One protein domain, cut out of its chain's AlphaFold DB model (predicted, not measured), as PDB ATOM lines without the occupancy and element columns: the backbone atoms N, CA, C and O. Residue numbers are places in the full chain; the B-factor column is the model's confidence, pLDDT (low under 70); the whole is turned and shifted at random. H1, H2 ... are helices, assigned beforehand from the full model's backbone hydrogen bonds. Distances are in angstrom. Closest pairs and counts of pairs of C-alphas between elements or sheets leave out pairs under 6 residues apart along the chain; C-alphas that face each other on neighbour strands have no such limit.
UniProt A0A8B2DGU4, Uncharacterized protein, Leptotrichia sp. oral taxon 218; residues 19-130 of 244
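This is residues 19 to 130 of the 244 residues of an uncharacterized protein of Leptotrichia sp. oral taxon 218 (UniProt A0A8B2DGU4). A small body of helices has one long helical arm: H4 lies in the middle of a row with H3 on one side and H1 on the other, and the short H2 slants across H1 and H4 on one face of that row. H5 turns off sharply at the end of H4, and its residues 115 to 130 stick out. The printed part has 112 residues with five named helices, H1 to H5 in chain order, and no named strand; the class is all helix. The whole is loose, with a radius of gyration of the C-alphas of 16.7 A, and elongated, spanning 59 by 32 by 25 A.

H1, residues 27 to 36, begins at C-alpha 27 (-27.072, -25.439, 9.124) and is 14.3 A long from first to last C-alpha. H2, residues 44 to 50, is 9.8 A long. H3, residues 59 to 74, is 22.4 A long, and H4, residues 81 to 96, 22.6 A. H5, residues 98 to 130, is 48.0 A long and ends at C-alpha 130 (-30.025, -58.036, -14.523).

H4 is the hub. H3 and H4 form a helical hairpin: they touch, closest at the C-alphas of Tyr 73 and Ala 81, 5.3 A, at a shallow tilt of 23 degrees, opposite ways. With residues 83 to 90 alone H4 touches H1, closest at the C-alphas of Asn 33 and Glu 83, 5.1 A, at a shallow tilt of 26 degrees, opposite ways. H2 only just touches H4, with 3 pairs of C-alphas within 8 A, closest Leu 44 and Leu 87, 7.2 A. It also only just touches H1, with 3 such pairs, closest Ile 30 and Leu 44, 6.9 A. H4 and H5 touch only at the corner, about perpendicular at 73 degrees, with the C-alphas of Ile 94 and Lys 100 closest, 5.0 A. H3 and H5 are apart. In H1 to H5 every O i to N i+4 pair is within hydrogen-bond range.

The C-alphas of Lys 75 and Asp 130, the two farthest apart, are 59.7 A from each other. Without the free residues 115 to 130 the body spans 41 by 29 by 21 A. The printed part has no cut and no long link. The mean pLDDT of the printed part is 94.5; residues 77 to 78 are under 70.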
ATOM      1  N   ASN A  19     -18.449 -36.445  -0.057       94.75
ATOM      2  CA  ASN A  19     -17.812 -36.804   1.212       94.75
ATOM      3  C   ASN A  19     -17.348 -35.594   2.034       94.75
ATOM      4  O   ASN A  19     -16.978 -35.739   3.202       94.75
ATOM      5  N   LYS A  20     -17.403 -34.384   1.469       94.12
ATOM      6  CA  LYS A  20     -16.958 -33.164   2.140       94.12
ATOM      7  C   LYS A  20     -17.741 -32.923   3.430       94.12
ATOM      8  O   LYS A  20     -18.976 -32.909   3.440       94.12
ATOM      9  N   LYS A  21     -17.026 -32.685   4.530       93.06
ATOM     10  CA  LYS A  21     -17.624 -32.185   5.771       93.06
ATOM     11  C   LYS A  21     -17.975 -30.707   5.594       93.06
ATOM     12  O   LYS A  21     -17.102 -29.917   5.250       93.06
ATOM     13  N   ILE A  22     -19.236 -30.361   5.836       92.44
ATOM     14  CA  ILE A  22     -19.715 -28.976   5.820       92.44
ATOM     15  C   ILE A  22     -19.536 -28.401   7.221       92.44
ATOM     16  O   ILE A  22     -20.006 -28.996   8.191       92.44
ATOM     17  N   ASN A  23     -18.861 -27.258   7.325       91.31
ATOM     18  CA  ASN A  23     -18.639 -26.578   8.601       91.31
ATOM     19  C   ASN A  23     -19.414 -25.255   8.625       91.31
ATOM     20  O   ASN A  23     -18.828 -24.176   8.599       91.31
ATOM     21  N   LEU A  24     -20.742 -25.355   8.672       92.38
ATOM     22  CA  LEU A  24     -21.650 -24.213   8.737       92.38
ATOM     23  C   LEU A  24     -22.486 -24.303  10.018       92.38
ATOM     24  O   LEU A  24     -23.306 -25.208  10.158       92.38
ATOM     25  N   GLY A  25     -22.261 -23.387  10.963       88.88
ATOM     26  CA  GLY A  25     -22.912 -23.423  12.282       88.88
ATOM     27  C   GLY A  25     -24.426 -23.210  12.218       88.88
ATOM     28  O   GLY A  25     -25.171 -23.695  13.059       88.88
ATOM     29  N   GLU A  26     -24.879 -22.522  11.178       93.25
ATOM     30  CA  GLU A  26     -26.259 -22.142  10.913       93.25
ATOM     31  C   GLU A  26     -27.078 -23.301  10.337       93.25
ATOM     32  O   GLU A  26     -28.302 -23.207  10.284       93.25
ATOM     33  N   LEU A  27     -26.427 -24.389   9.907       92.69
ATOM     34  CA  LEU A  27     -27.072 -25.439   9.124       92.69
ATOM     35  C   LEU A  27     -28.177 -26.163   9.897       92.69
ATOM     36  O   LEU A  27     -29.288 -26.274   9.391       92.69
ATOM     37  N   ILE A  28     -27.904 -26.568  11.142       93.44
ATOM     38  CA  ILE A  28     -28.896 -27.232  12.005       93.44
ATOM     39  C   ILE A  28     -30.116 -26.325  12.188       93.44
ATOM     40  O   ILE A  28     -31.253 -26.747  12.012       93.44
ATOM     41  N   THR A  29     -29.878 -25.040  12.463       94.62
ATOM     42  CA  THR A  29     -30.952 -24.055  12.600       94.62
ATOM     43  C   THR A  29     -31.746 -23.899  11.303       94.62
ATOM     44  O   THR A  29     -32.964 -23.756  11.356       94.62
ATOM     45  N   ILE A  30     -31.099 -23.912  10.137       96.50
ATOM     46  CA  ILE A  30     -31.792 -23.830   8.846       96.50
ATOM     47  C   ILE A  30     -32.696 -25.051   8.646       96.50
ATOM     48  O   ILE A  30     -33.889 -24.882   8.399       96.50
ATOM     49  N   GLU A  31     -32.154 -26.257   8.802       95.12
ATOM     50  CA  GLU A  31     -32.876 -27.513   8.565       95.12
ATOM     51  C   GLU A  31     -34.076 -27.671   9.511       95.12
ATOM     52  O   GLU A  31     -35.190 -27.926   9.053       95.12
ATOM     53  N   GLU A  32     -33.899 -27.403  10.808       96.12
ATOM     54  CA  GLU A  32     -34.982 -27.473  11.798       96.12
ATOM     55  C   GLU A  32     -36.110 -26.472  11.509       96.12
ATOM     56  O   GLU A  32     -37.294 -26.803  11.611       96.12
ATOM     57  N   ASN A  33     -35.776 -25.228  11.147       96.81
ATOM     58  CA  ASN A  33     -36.802 -24.221  10.866       96.81
ATOM     59  C   ASN A  33     -37.523 -24.490   9.538       96.81
ATOM     60  O   ASN A  33     -38.721 -24.223   9.452       96.81
ATOM     61  N   LEU A  34     -36.844 -25.042   8.527       97.06
ATOM     62  CA  LEU A  34     -37.497 -25.506   7.300       97.06
ATOM     63  C   LEU A  34     -38.460 -26.662   7.596       97.06
ATOM     64  O   LEU A  34     -39.607 -26.626   7.153       97.06
ATOM     65  N   GLU A  35     -38.051 -27.649   8.398       96.25
ATOM     66  CA  GLU A  35     -38.923 -28.761   8.794       96.25
ATOM     67  C   GLU A  35     -40.165 -28.274   9.557       96.25
ATOM     68  O   GLU A  35     -41.283 -28.655   9.207       96.25
ATOM     69  N   ASN A  36     -40.002 -27.351  10.511       95.12
ATOM     70  CA  ASN A  36     -41.118 -26.758  11.263       95.12
ATOM     71  C   ASN A  36     -42.101 -25.960  10.387       95.12
ATOM     72  O   ASN A  36     -43.260 -25.780  10.761       95.12
ATOM     73  N   LEU A  37     -41.659 -25.494   9.216       95.50
ATOM     74  CA  LEU A  37     -42.507 -24.846   8.211       95.50
ATOM     75  C   LEU A  37     -43.140 -25.837   7.220       95.50
ATOM     76  O   LEU A  37     -43.819 -25.412   6.286       95.50
ATOM     77  N   GLY A  38     -42.929 -27.144   7.394       95.31
ATOM     78  CA  GLY A  38     -43.381 -28.168   6.450       95.31
ATOM     79  C   GLY A  38     -42.554 -28.214   5.161       95.31
ATOM     80  O   GLY A  38     -43.025 -28.716   4.144       95.31
ATOM     81  N   MET A  39     -41.325 -27.690   5.185       95.56
ATOM     82  CA  MET A  39     -40.413 -27.568   4.042       95.56
ATOM     83  C   MET A  39     -39.216 -28.529   4.146       95.56
ATOM     84  O   MET A  39     -38.106 -28.191   3.749       95.56
ATOM     85  N   LYS A  40     -39.428 -29.738   4.680       90.62
ATOM     86  CA  LYS A  40     -38.364 -30.711   4.995       90.62
ATOM     87  C   LYS A  40     -37.435 -31.061   3.821       90.62
ATOM     88  O   LYS A  40     -36.243 -31.245   4.027       90.62
ATOM     89  N   ASP A  41     -37.969 -31.128   2.603       87.56
ATOM     90  CA  ASP A  41     -37.211 -31.501   1.394       87.56
ATOM     91  C   ASP A  41     -36.743 -30.285   0.573       87.56
ATOM     92  O   ASP A  41     -36.420 -30.405  -0.613       87.56
ATOM     93  N   LYS A  42     -36.779 -29.094   1.173       94.12
ATOM     94  CA  LYS A  42     -36.440 -27.819   0.537       94.12
ATOM     95  C   LYS A  42     -35.165 -27.242   1.134       94.12
ATOM     96  O   LYS A  42     -34.765 -27.603   2.236       94.12
ATOM     97  N   THR A  43     -34.529 -26.335   0.405       94.69
ATOM     98  CA  THR A  43     -33.356 -25.590   0.881       94.69
ATOM     99  C   THR A  43     -33.742 -24.193   1.371       94.69
ATOM    100  O   THR A  43     -34.881 -23.745   1.205       94.69
ATOM    101  N   LEU A  44     -32.782 -23.459   1.954       96.50
ATOM    102  CA  LEU A  44     -32.987 -22.046   2.287       96.50
ATOM    103  C   LEU A  44     -33.343 -21.234   1.033       96.50
ATOM    104  O   LEU A  44     -34.148 -20.321   1.114       96.50
ATOM    105  N   GLU A  45     -32.784 -21.581  -0.125       95.31
ATOM    106  CA  GLU A  45     -33.025 -20.946  -1.424       95.31
ATOM    107  C   GLU A  45     -34.482 -21.069  -1.830       95.31
ATOM    108  O   GLU A  45     -35.066 -20.074  -2.241       95.31
ATOM    109  N   ASP A  46     -35.070 -22.258  -1.684       96.25
ATOM    110  CA  ASP A  46     -36.483 -22.475  -1.991       96.25
ATOM    111  C   ASP A  46     -37.374 -21.591  -1.102       96.25
ATOM    112  O   ASP A  46     -38.359 -21.014  -1.568       96.25
ATOM    113  N   PHE A  47     -37.018 -21.458   0.182       97.44
ATOM    114  CA  PHE A  47     -37.695 -20.541   1.100       97.44
ATOM    115  C   PHE A  47     -37.522 -19.077   0.672       97.44
ATOM    116  O   PHE A  47     -38.507 -18.352   0.558       97.44
ATOM    117  N   LEU A  48     -36.290 -18.646   0.402       97.69
ATOM    118  CA  LEU A  48     -35.967 -17.273   0.008       97.69
ATOM    119  C   LEU A  48     -36.668 -16.877  -1.292       97.69
ATOM    120  O   LEU A  48     -37.215 -15.779  -1.379       97.69
ATOM    121  N   GLU A  49     -36.703 -17.772  -2.277       97.31
ATOM    122  CA  GLU A  49     -37.416 -17.564  -3.534       97.31
ATOM    123  C   GLU A  49     -38.926 -17.420  -3.301       97.31
ATOM    124  O   GLU A  49     -39.542 -16.503  -3.848       97.31
ATOM    125  N   GLY A  50     -39.506 -18.240  -2.414       96.56
ATOM    126  CA  GLY A  50     -40.898 -18.107  -1.970       96.56
ATOM    127  C   GLY A  50     -41.201 -16.783  -1.253       96.56
ATOM    128  O   GLY A  50     -42.318 -16.276  -1.337       96.56
ATOM    129  N   GLU A  51     -40.202 -16.184  -0.605       96.69
ATOM    130  CA  GLU A  51     -40.272 -14.849   0.005       96.69
ATOM    131  C   GLU A  51     -39.875 -13.717  -0.972       96.69
ATOM    132  O   GLU A  51     -39.815 -12.541  -0.602       96.69
ATOM    133  N   GLY A  52     -39.608 -14.038  -2.244       97.00
ATOM    134  CA  GLY A  52     -39.276 -13.069  -3.289       97.00
ATOM    135  C   GLY A  52     -37.838 -12.534  -3.243       97.00
ATOM    136  O   GLY A  52     -37.571 -11.449  -3.780       97.00
ATOM    137  N   ILE A  53     -36.916 -13.260  -2.606       97.62
ATOM    138  CA  ILE A  53     -35.469 -13.011  -2.605       97.62
ATOM    139  C   ILE A  53     -34.817 -13.975  -3.603       97.62
ATOM    140  O   ILE A  53     -34.655 -15.162  -3.338       97.62
ATOM    141  N   PHE A  54     -34.420 -13.458  -4.764       95.62
ATOM    142  CA  PHE A  54     -33.906 -14.279  -5.865       95.62
ATOM    143  C   PHE A  54     -32.378 -14.261  -5.941       95.62
ATOM    144  O   PHE A  54     -31.735 -13.248  -5.660       95.62
ATOM    145  N   GLN A  55     -31.780 -15.347  -6.446       91.06
ATOM    146  CA  GLN A  55     -30.323 -15.458  -6.608       91.06
ATOM    147  C   GLN A  55     -29.710 -14.335  -7.460       91.06
ATOM    148  O   GLN A  55     -28.625 -13.861  -7.131       91.06
ATOM    149  N   ARG A  56     -30.424 -13.864  -8.492       93.50
ATOM    150  CA  ARG A  56     -29.997 -12.780  -9.397       93.50
ATOM    151  C   ARG A  56     -29.880 -11.397  -8.747       93.50
ATOM    152  O   ARG A  56     -29.324 -10.497  -9.363       93.50
ATOM    153  N   MET A  57     -30.446 -11.210  -7.553       96.62
ATOM    154  CA  MET A  57     -30.369  -9.937  -6.837       96.62
ATOM    155  C   MET A  57     -28.949  -9.677  -6.341       96.62
ATOM    156  O   MET A  57     -28.228 -10.601  -5.935       96.62
ATOM    157  N   SER A  58     -28.576  -8.401  -6.323       97.06
ATOM    158  CA  SER A  58     -27.351  -7.942  -5.684       97.06
ATOM    159  C   SER A  58     -27.382  -8.223  -4.180       97.06
ATOM    160  O   SER A  58     -28.434  -8.375  -3.553       97.06
ATOM    161  N   LYS A  59     -26.195  -8.284  -3.575       96.06
ATOM    162  CA  LYS A  59     -26.042  -8.499  -2.133       96.06
ATOM    163  C   LYS A  59     -26.761  -7.428  -1.303       96.06
ATOM    164  O   LYS A  59     -27.376  -7.766  -0.297       96.06
ATOM    165  N   SER A  60     -26.726  -6.166  -1.734       96.69
ATOM    166  CA  SER A  60     -27.420  -5.060  -1.063       96.69
ATOM    167  C   SER A  60     -28.940  -5.216  -1.114       96.69
ATOM    168  O   SER A  60     -29.577  -5.131  -0.071       96.69
ATOM    169  N   GLU A  61     -29.507  -5.532  -2.284       97.62
ATOM    170  CA  GLU A  61     -30.956  -5.753  -2.438       97.62
ATOM    171  C   GLU A  61     -31.440  -6.939  -1.593       97.62
ATOM    172  O   GLU A  61     -32.492  -6.881  -0.959       97.62
ATOM    173  N   LYS A  62     -30.650  -8.022  -1.546       97.88
ATOM    174  CA  LYS A  62     -30.928  -9.183  -0.689       97.88
ATOM    175  C   LYS A  62     -30.972  -8.783   0.784       97.88
ATOM    176  O   LYS A  62     -31.927  -9.124   1.473       97.88
ATOM    177  N   LEU A  63     -29.964  -8.053   1.266       97.56
ATOM    178  CA  LEU A  63     -29.893  -7.620   2.667       97.56
ATOM    179  C   LEU A  63     -31.034  -6.668   3.050       97.56
ATOM    180  O   LEU A  63     -31.574  -6.793   4.149       97.56
ATOM    181  N   GLU A  64     -31.420  -5.756   2.155       97.69
ATOM    182  CA  GLU A  64     -32.550  -4.844   2.353       97.69
ATOM    183  C   GLU A  64     -33.860  -5.620   2.527       97.69
ATOM    184  O   GLU A  64     -34.498  -5.521   3.579       97.69
ATOM    185  N   LYS A  65     -34.195  -6.497   1.570       97.88
ATOM    186  CA  LYS A  65     -35.396  -7.345   1.644       97.88
ATOM    187  C   LYS A  65     -35.426  -8.228   2.886       97.88
ATOM    188  O   LYS A  65     -36.466  -8.376   3.523       97.88
ATOM    189  N   VAL A  66     -34.285  -8.812   3.252       97.56
ATOM    190  CA  VAL A  66     -34.158  -9.608   4.481       97.56
ATOM    191  C   VAL A  66     -34.494  -8.766   5.710       97.56
ATOM    192  O   VAL A  66     -35.220  -9.231   6.590       97.56
ATOM    193  N   GLY A  67     -34.007  -7.523   5.769       96.62
ATOM    194  CA  GLY A  67     -34.322  -6.580   6.841       96.62
ATOM    195  C   GLY A  67     -35.814  -6.244   6.917       96.62
ATOM    196  O   GLY A  67     -36.403  -6.299   8.000       96.62
ATOM    197  N   GLU A  68     -36.443  -5.951   5.777       96.69
ATOM    198  CA  GLU A  68     -37.881  -5.669   5.678       96.69
ATOM    199  C   GLU A  68     -38.734  -6.849   6.154       96.69
ATOM    200  O   GLU A  68     -39.594  -6.690   7.027       96.69
ATOM    201  N   LEU A  69     -38.461  -8.051   5.639       96.44
ATOM    202  CA  LEU A  69     -39.199  -9.262   5.993       96.44
ATOM    203  C   LEU A  69     -38.997  -9.644   7.459       96.44
ATOM    204  O   LEU A  69     -39.951 -10.021   8.138       96.44
ATOM    205  N   LYS A  70     -37.785  -9.486   8.000       94.75
ATOM    206  CA  LYS A  70     -37.529  -9.740   9.422       94.75
ATOM    207  C   LYS A  70     -38.329  -8.783  10.313       94.75
ATOM    208  O   LYS A  70     -38.938  -9.216  11.291       94.75
ATOM    209  N   ASN A  71     -38.392  -7.500   9.947       93.00
ATOM    210  CA  ASN A  71     -39.219  -6.501  10.637       93.00
ATOM    211  C   ASN A  71     -40.722  -6.777  10.508       93.00
ATOM    212  O   ASN A  71     -41.500  -6.433  11.398       93.00
ATOM    213  N   PHE A  72     -41.141  -7.368   9.396       93.25
ATOM    214  CA  PHE A  72     -42.517  -7.782   9.182       93.25
ATOM    215  C   PHE A  72     -42.889  -8.986  10.056       93.25
ATOM    216  O   PHE A  72     -43.907  -8.956  10.752       93.25
ATOM    217  N   TYR A  73     -42.044 -10.020  10.083       93.75
ATOM    218  CA  TYR A  73     -42.284 -11.230  10.867       93.75
ATOM    219  C   TYR A  73     -42.183 -10.999  12.377       93.75
ATOM    220  O   TYR A  73     -42.951 -11.606  13.120       93.75
ATOM    221  N   SER A  74     -41.349 -10.062  12.841       86.81
ATOM    222  CA  SER A  74     -41.264  -9.708  14.268       86.81
ATOM    223  C   SER A  74     -42.548  -9.081  14.830       86.81
ATOM    224  O   SER A  74     -42.802  -9.157  16.031       86.81
ATOM    225  N   LYS A  75     -43.377  -8.478  13.969       87.19
ATOM    226  CA  LYS A  75     -44.633  -7.811  14.350       87.19
ATOM    227  C   LYS A  75     -45.859  -8.725  14.273       87.19
ATOM    228  O   LYS A  75     -46.939  -8.322  14.704       87.19
ATOM    229  N   ARG A  76     -45.730  -9.936  13.721       83.06
ATOM    230  CA  ARG A  76     -46.846 -10.880  13.556       83.06
ATOM    231  C   ARG A  76     -46.870 -11.938  14.653       83.06
ATOM    232  O   ARG A  76     -45.840 -12.443  15.080       83.06
ATOM    233  N   ARG A  77     -48.084 -12.331  15.042       67.81
ATOM    234  CA  ARG A  77     -48.348 -13.555  15.807       67.81
ATOM    235  C   ARG A  77     -49.042 -14.550  14.879       67.81
ATOM    236  O   ARG A  77     -50.073 -14.216  14.305       67.81
ATOM    237  N   GLY A  78     -48.459 -15.731  14.688       69.94
ATOM    238  CA  GLY A  78     -48.991 -16.773  13.804       69.94
ATOM    239  C   GLY A  78     -48.000 -17.921  13.601       69.94
ATOM    240  O   GLY A  78     -46.804 -17.747  13.846       69.94
ATOM    241  N   SER A  79     -48.500 -19.083  13.169       71.25
ATOM    242  CA  SER A  79     -47.693 -20.290  12.950       71.25
ATOM    243  C   SER A  79     -46.621 -20.033  11.887       71.25
ATOM    244  O   SER A  79     -46.950 -19.709  10.746       71.25
ATOM    245  N   GLY A  80     -45.347 -20.142  12.262       88.50
ATOM    246  CA  GLY A  80     -44.214 -20.018  11.346       88.50
ATOM    247  C   GLY A  80     -43.496 -18.665  11.347       88.50
ATOM    248  O   GLY A  80     -42.409 -18.569  10.792       88.50
ATOM    249  N   ALA A  81     -44.047 -17.596  11.943       93.06
ATOM    250  CA  ALA A  81     -43.404 -16.269  11.887       93.06
ATOM    251  C   ALA A  81     -42.022 -16.249  12.575       93.06
ATOM    252  O   ALA A  81     -41.088 -15.615  12.082       93.06
ATOM    253  N   SER A  82     -41.890 -16.985  13.681       93.25
ATOM    254  CA  SER A  82     -40.619 -17.195  14.388       93.25
ATOM    255  C   SER A  82     -39.606 -17.906  13.490       93.25
ATOM    256  O   SER A  82     -38.480 -17.438  13.324       93.25
ATOM    257  N   GLU A  83     -40.025 -18.999  12.858       95.81
ATOM    258  CA  GLU A  83     -39.187 -19.880  12.045       95.81
ATOM    259  C   GLU A  83     -38.696 -19.131  10.801       95.81
ATOM    260  O   GLU A  83     -37.496 -19.088  10.532       95.81
ATOM    261  N   LYS A  84     -39.598 -18.416  10.116       96.69
ATOM    262  CA  LYS A  84     -39.255 -17.533   8.991       96.69
ATOM    263  C   LYS A  84     -38.267 -16.443   9.393       96.69
ATOM    264  O   LYS A  84     -37.291 -16.198   8.686       96.69
ATOM    265  N   SER A  85     -38.478 -15.804  10.547       95.50
ATOM    266  CA  SER A  85     -37.550 -14.787  11.049       95.50
ATOM    267  C   SER A  85     -36.161 -15.360  11.349       95.50
ATOM    268  O   SER A  85     -35.174 -14.645  11.167       95.50
ATOM    269  N   LYS A  86     -36.065 -16.611  11.818       95.81
ATOM    270  CA  LYS A  86     -34.786 -17.295  12.061       95.81
ATOM    271  C   LYS A  86     -34.090 -17.672  10.755       95.81
ATOM    272  O   LYS A  86     -32.897 -17.425  10.639       95.81
ATOM    273  N   LEU A  87     -34.822 -18.172   9.756       97.62
ATOM    274  CA  LEU A  87     -34.267 -18.472   8.427       97.62
ATOM    275  C   LEU A  87     -33.681 -17.225   7.756       97.62
ATOM    276  O   LEU A  87     -32.562 -17.263   7.246       97.62
ATOM    277  N   LEU A  88     -34.395 -16.098   7.819       97.62
ATOM    278  CA  LEU A  88     -33.904 -14.810   7.320       97.62
ATOM    279  C   LEU A  88     -32.648 -14.341   8.063       97.62
ATOM    280  O   LEU A  88     -31.740 -13.782   7.449       97.62
ATOM    281  N   GLU A  89     -32.568 -14.582   9.373       96.56
ATOM    282  CA  GLU A  89     -31.374 -14.258  10.150       96.56
ATOM    283  C   GLU A  89     -30.182 -15.147   9.784       96.56
ATOM    284  O   GLU A  89     -29.094 -14.620   9.556       96.56
ATOM    285  N   SER A  90     -30.378 -16.462   9.652       97.44
ATOM    286  CA  SER A  90     -29.334 -17.372   9.170       97.44
ATOM    287  C   SER A  90     -28.839 -16.961   7.783       97.44
ATOM    288  O   SER A  90     -27.631 -16.885   7.565       97.44
ATOM    289  N   TYR A  91     -29.748 -16.599   6.870       97.69
ATOM    290  CA  TYR A  91     -29.366 -16.096   5.551       97.69
ATOM    291  C   TYR A  91     -28.551 -14.801   5.636       97.69
ATOM    292  O   TYR A  91     -27.524 -14.674   4.974       97.69
ATOM    293  N   ARG A  92     -28.951 -13.853   6.495       97.12
ATOM    294  CA  ARG A  92     -28.195 -12.616   6.744       97.12
ATOM    295  C   ARG A  92     -26.780 -12.906   7.244       97.12
ATOM    296  O   ARG A  92     -25.847 -12.218   6.836       97.12
ATOM    297  N   ILE A  93     -26.623 -13.880   8.141       97.06
ATOM    298  CA  ILE A  93     -25.318 -14.270   8.686       97.06
ATOM    299  C   ILE A  93     -24.442 -14.887   7.591       97.06
ATOM    300  O   ILE A  93     -23.295 -14.471   7.448       97.06
ATOM    301  N   ILE A  94     -24.989 -15.814   6.798       97.12
ATOM    302  CA  ILE A  94     -24.296 -16.432   5.658       97.12
ATOM    303  C   ILE A  94     -23.856 -15.360   4.665       97.12
ATOM    304  O   ILE A  94     -22.688 -15.287   4.305       97.12
ATOM    305  N   LEU A  95     -24.776 -14.479   4.274       95.81
ATOM    306  CA  LEU A  95     -24.515 -13.467   3.262       95.81
ATOM    307  C   LEU A  95     -23.453 -12.457   3.717       95.81
ATOM    308  O   LEU A  95     -22.737 -11.919   2.884       95.81
ATOM    309  N   ASN A  96     -23.307 -12.180   5.014       96.50
ATOM    310  CA  ASN A  96     -22.308 -11.225   5.510       96.50
ATOM    311  C   ASN A  96     -20.908 -11.822   5.735       96.50
ATOM    312  O   ASN A  96     -19.985 -11.065   6.031       96.50
ATOM    313  N   ASP A  97     -20.721 -13.130   5.553       96.62
ATOM    314  CA  ASP A  97     -19.437 -13.807   5.741       96.62
ATOM    315  C   ASP A  97     -19.091 -14.652   4.508       96.62
ATOM    316  O   ASP A  97     -19.717 -15.674   4.236       96.62
ATOM    317  N   ILE A  98     -18.049 -14.244   3.778       95.25
ATOM    318  CA  ILE A  98     -17.607 -14.900   2.533       95.25
ATOM    319  C   ILE A  98     -17.293 -16.387   2.751       95.25
ATOM    320  O   ILE A  98     -17.540 -17.212   1.869       95.25
ATOM    321  N   ASN A  99     -16.754 -16.760   3.917       96.12
ATOM    322  CA  ASN A  99     -16.438 -18.157   4.200       96.12
ATOM    323  C   ASN A  99     -17.715 -18.974   4.414       96.12
ATOM    324  O   ASN A  99     -17.802 -20.099   3.923       96.12
ATOM    325  N   LYS A 100     -18.714 -18.405   5.097       96.69
ATOM    326  CA  LYS A 100     -20.014 -19.061   5.293       96.69
ATOM    327  C   LYS A 100     -20.802 -19.159   3.998       96.69
ATOM    328  O   LYS A 100     -21.380 -20.207   3.745       96.69
ATOM    329  N   GLU A 101     -20.780 -18.118   3.168       95.19
ATOM    330  CA  GLU A 101     -21.364 -18.134   1.823       95.19
ATOM    331  C   GLU A 101     -20.779 -19.291   0.999       95.19
ATOM    332  O   GLU A 101     -21.516 -20.142   0.505       95.19
ATOM    333  N   LYS A 102     -19.447 -19.430   0.982       94.94
ATOM    334  CA  LYS A 102     -18.763 -20.537   0.298       94.94
ATOM    335  C   LYS A 102     -19.092 -21.916   0.885       94.94
ATOM    336  O   LYS A 102     -19.224 -22.887   0.139       94.94
ATOM    337  N   GLU A 103     -19.170 -22.047   2.207       95.69
ATOM    338  CA  GLU A 103     -19.557 -23.309   2.850       95.69
ATOM    339  C   GLU A 103     -21.013 -23.673   2.557       95.69
ATOM    340  O   GLU A 103     -21.322 -24.847   2.339       95.69
ATOM    341  N   TYR A 104     -21.889 -22.677   2.470       95.75
ATOM    342  CA  TYR A 104     -23.277 -22.885   2.109       95.75
ATOM    343  C   TYR A 104     -23.439 -23.297   0.636       95.75
ATOM    344  O   TYR A 104     -24.144 -24.262   0.343       95.75
ATOM    345  N   ASP A 105     -22.676 -22.703  -0.284       94.44
ATOM    346  CA  ASP A 105     -22.607 -23.170  -1.674       94.44
ATOM    347  C   ASP A 105     -22.133 -24.631  -1.773       94.44
ATOM    348  O   ASP A 105     -22.670 -25.426  -2.553       94.44
ATOM    349  N   ASN A 106     -21.140 -25.018  -0.961       95.06
ATOM    350  CA  ASN A 106     -20.678 -26.407  -0.888       95.06
ATOM    351  C   ASN A 106     -21.779 -27.340  -0.375       95.06
ATOM    352  O   ASN A 106     -21.941 -28.439  -0.908       95.06
ATOM    353  N   TYR A 107     -22.542 -26.906   0.630       94.81
ATOM    354  CA  TYR A 107     -23.701 -27.643   1.124       94.81
ATOM    355  C   TYR A 107     -24.737 -27.862   0.015       94.81
ATOM    356  O   TYR A 107     -25.137 -29.001  -0.221       94.81
ATOM    357  N   LEU A 108     -25.098 -26.823  -0.742       94.12
ATOM    358  CA  LEU A 108     -26.059 -26.944  -1.843       94.12
ATOM    359  C   LEU A 108     -25.585 -27.903  -2.936       94.12
ATOM    360  O   LEU A 108     -26.365 -28.721  -3.434       94.12
ATOM    361  N   LYS A 109     -24.299 -27.840  -3.303       94.31
ATOM    362  CA  LYS A 109     -23.697 -28.812  -4.229       94.31
ATOM    363  C   LYS A 109     -23.788 -30.232  -3.672       94.31
ATOM    364  O   LYS A 109     -24.211 -31.139  -4.387       94.31
ATOM    365  N   LYS A 110     -23.470 -30.417  -2.390       95.12
ATOM    366  CA  LYS A 110     -23.546 -31.714  -1.713       95.12
ATOM    367  C   LYS A 110     -24.973 -32.273  -1.680       95.12
ATOM    368  O   LYS A 110     -25.145 -33.451  -1.974       95.12
ATOM    369  N   VAL A 111     -25.992 -31.454  -1.406       92.88
ATOM    370  CA  VAL A 111     -27.411 -31.868  -1.450       92.88
ATOM    371  C   VAL A 111     -27.801 -32.342  -2.853       92.88
ATOM    372  O   VAL A 111     -28.383 -33.418  -3.008       92.88
ATOM    373  N   LYS A 112     -27.415 -31.599  -3.902       94.12
ATOM    374  CA  LYS A 112     -27.641 -32.021  -5.297       94.12
ATOM    375  C   LYS A 112     -26.971 -33.365  -5.591       94.12
ATOM    376  O   LYS A 112     -27.604 -34.257  -6.160       94.12
ATOM    377  N   TYR A 113     -25.717 -33.531  -5.173       96.69
ATOM    378  CA  TYR A 113     -24.948 -34.757  -5.392       96.69
ATOM    379  C   TYR A 113     -25.441 -35.938  -4.557       96.69
ATOM    380  O   TYR A 113     -25.378 -37.068  -5.030       96.69
ATOM    381  N   ALA A 114     -26.027 -35.713  -3.381       95.62
ATOM    382  CA  ALA A 114     -26.714 -36.762  -2.632       95.62
ATOM    383  C   ALA A 114     -27.904 -37.330  -3.428       95.62
ATOM    384  O   ALA A 114     -28.075 -38.549  -3.502       95.62
ATOM    385  N   GLY A 115     -28.669 -36.465  -4.105       95.62
ATOM    386  CA  GLY A 115     -29.727 -36.887  -5.025       95.62
ATOM    387  C   GLY A 115     -29.204 -37.700  -6.215       95.62
ATOM    388  O   GLY A 115     -29.806 -38.707  -6.582       95.62
ATOM    389  N   VAL A 116     -28.060 -37.309  -6.786       98.06
ATOM    390  CA  VAL A 116     -27.372 -38.077  -7.842       98.06
ATOM    391  C   VAL A 116     -26.900 -39.435  -7.324       98.06
ATOM    392  O   VAL A 116     -27.163 -40.453  -7.957       98.06
ATOM    393  N   ASN A 117     -26.286 -39.480  -6.141       98.12
ATOM    394  CA  ASN A 117     -25.829 -40.717  -5.512       98.12
ATOM    395  C   ASN A 117     -26.982 -41.710  -5.293       98.12
ATOM    396  O   ASN A 117     -26.807 -42.914  -5.460       98.12
ATOM    397  N   GLN A 118     -28.185 -41.224  -4.977       97.88
ATOM    398  CA  GLN A 118     -29.357 -42.094  -4.881       97.88
ATOM    399  C   GLN A 118     -29.737 -42.718  -6.235       97.88
ATOM    400  O   GLN A 118     -30.085 -43.896  -6.283       97.88
ATOM    401  N   ILE A 119     -29.629 -41.970  -7.337       98.19
ATOM    402  CA  ILE A 119     -29.870 -42.491  -8.693       98.19
ATOM    403  C   ILE A 119     -28.842 -43.582  -9.039       98.19
ATOM    404  O   ILE A 119     -29.224 -44.638  -9.542       98.19
ATOM    405  N   LEU A 120     -27.565 -43.365  -8.708       98.25
ATOM    406  CA  LEU A 120     -26.485 -44.342  -8.914       98.25
ATOM    407  C   LEU A 120     -26.692 -45.623  -8.087       98.25
ATOM    408  O   LEU A 120     -26.562 -46.738  -8.590       98.25
ATOM    409  N   LYS A 121     -27.108 -45.491  -6.822       98.00
ATOM    410  CA  LYS A 121     -27.487 -46.649  -5.998       98.00
ATOM    411  C   LYS A 121     -28.625 -47.443  -6.639       98.00
ATOM    412  O   LYS A 121     -28.546 -48.666  -6.709       98.00
ATOM    413  N   ASN A 122     -29.639 -46.765  -7.176       97.75
ATOM    414  CA  ASN A 122     -30.743 -47.431  -7.865       97.75
ATOM    415  C   ASN A 122     -30.273 -48.176  -9.130       97.75
ATOM    416  O   ASN A 122     -30.769 -49.267  -9.406       97.75
ATOM    417  N   SER A 123     -29.315 -47.628  -9.892       97.31
ATOM    418  CA  SER A 123     -28.754 -48.334 -11.055       97.31
ATOM    419  C   SER A 123     -27.945 -49.564 -10.649       97.31
ATOM    420  O   SER A 123     -28.024 -50.589 -11.323       97.31
ATOM    421  N   LYS A 124     -27.229 -49.506  -9.520       97.56
ATOM    422  CA  LYS A 124     -26.525 -50.666  -8.953       97.56
ATOM    423  C   LYS A 124     -27.485 -51.793  -8.569       97.56
ATOM    424  O   LYS A 124     -27.181 -52.952  -8.832       97.56
ATOM    425  N   GLU A 125     -28.653 -51.480  -8.009       97.44
ATOM    426  CA  GLU A 125     -29.669 -52.499  -7.699       97.44
ATOM    427  C   GLU A 125     -30.254 -53.152  -8.959       97.44
ATOM    428  O   GLU A 125     -30.447 -54.367  -8.996       97.44
ATOM    429  N   VAL A 126     -30.474 -52.380 -10.029       95.25
ATOM    430  CA  VAL A 126     -30.895 -52.939 -11.324       95.25
ATOM    431  C   VAL A 126     -29.818 -53.843 -11.917       95.25
ATOM    432  O   VAL A 126     -30.134 -54.943 -12.364       95.25
ATOM    433  N   TYR A 127     -28.551 -53.433 -11.849       94.31
ATOM    434  CA  TYR A 127     -27.428 -54.284 -12.239       94.31
ATOM    435  C   TYR A 127     -27.404 -55.601 -11.453       94.31
ATOM    436  O   TYR A 127     -27.328 -56.659 -12.069       94.31
ATOM    437  N   LYS A 128     -27.519 -55.571 -10.119       95.62
ATOM    438  CA  LYS A 128     -27.511 -56.793  -9.294       95.62
ATOM    439  C   LYS A 128     -28.582 -57.804  -9.716       95.62
ATOM    440  O   LYS A 128     -28.385 -59.002  -9.543       95.62
ATOM    441  N   ARG A 129     -29.708 -57.326 -10.252       94.88
ATOM    442  CA  ARG A 129     -30.805 -58.159 -10.761       94.88
ATOM    443  C   ARG A 129     -30.557 -58.655 -12.190       94.88
ATOM    444  O   ARG A 129     -30.831 -59.815 -12.475       94.88
ATOM    445  N   ASP A 130     -30.079 -57.782 -13.075       92.81
ATOM    446  CA  ASP A 130     -30.025 -58.036 -14.523       92.81
ATOM    447  C   ASP A 130     -28.646 -58.537 -15.004       92.81
ATOM    448  O   ASP A 130     -28.514 -59.003 -16.135       92.81
TER     449      ASP A 130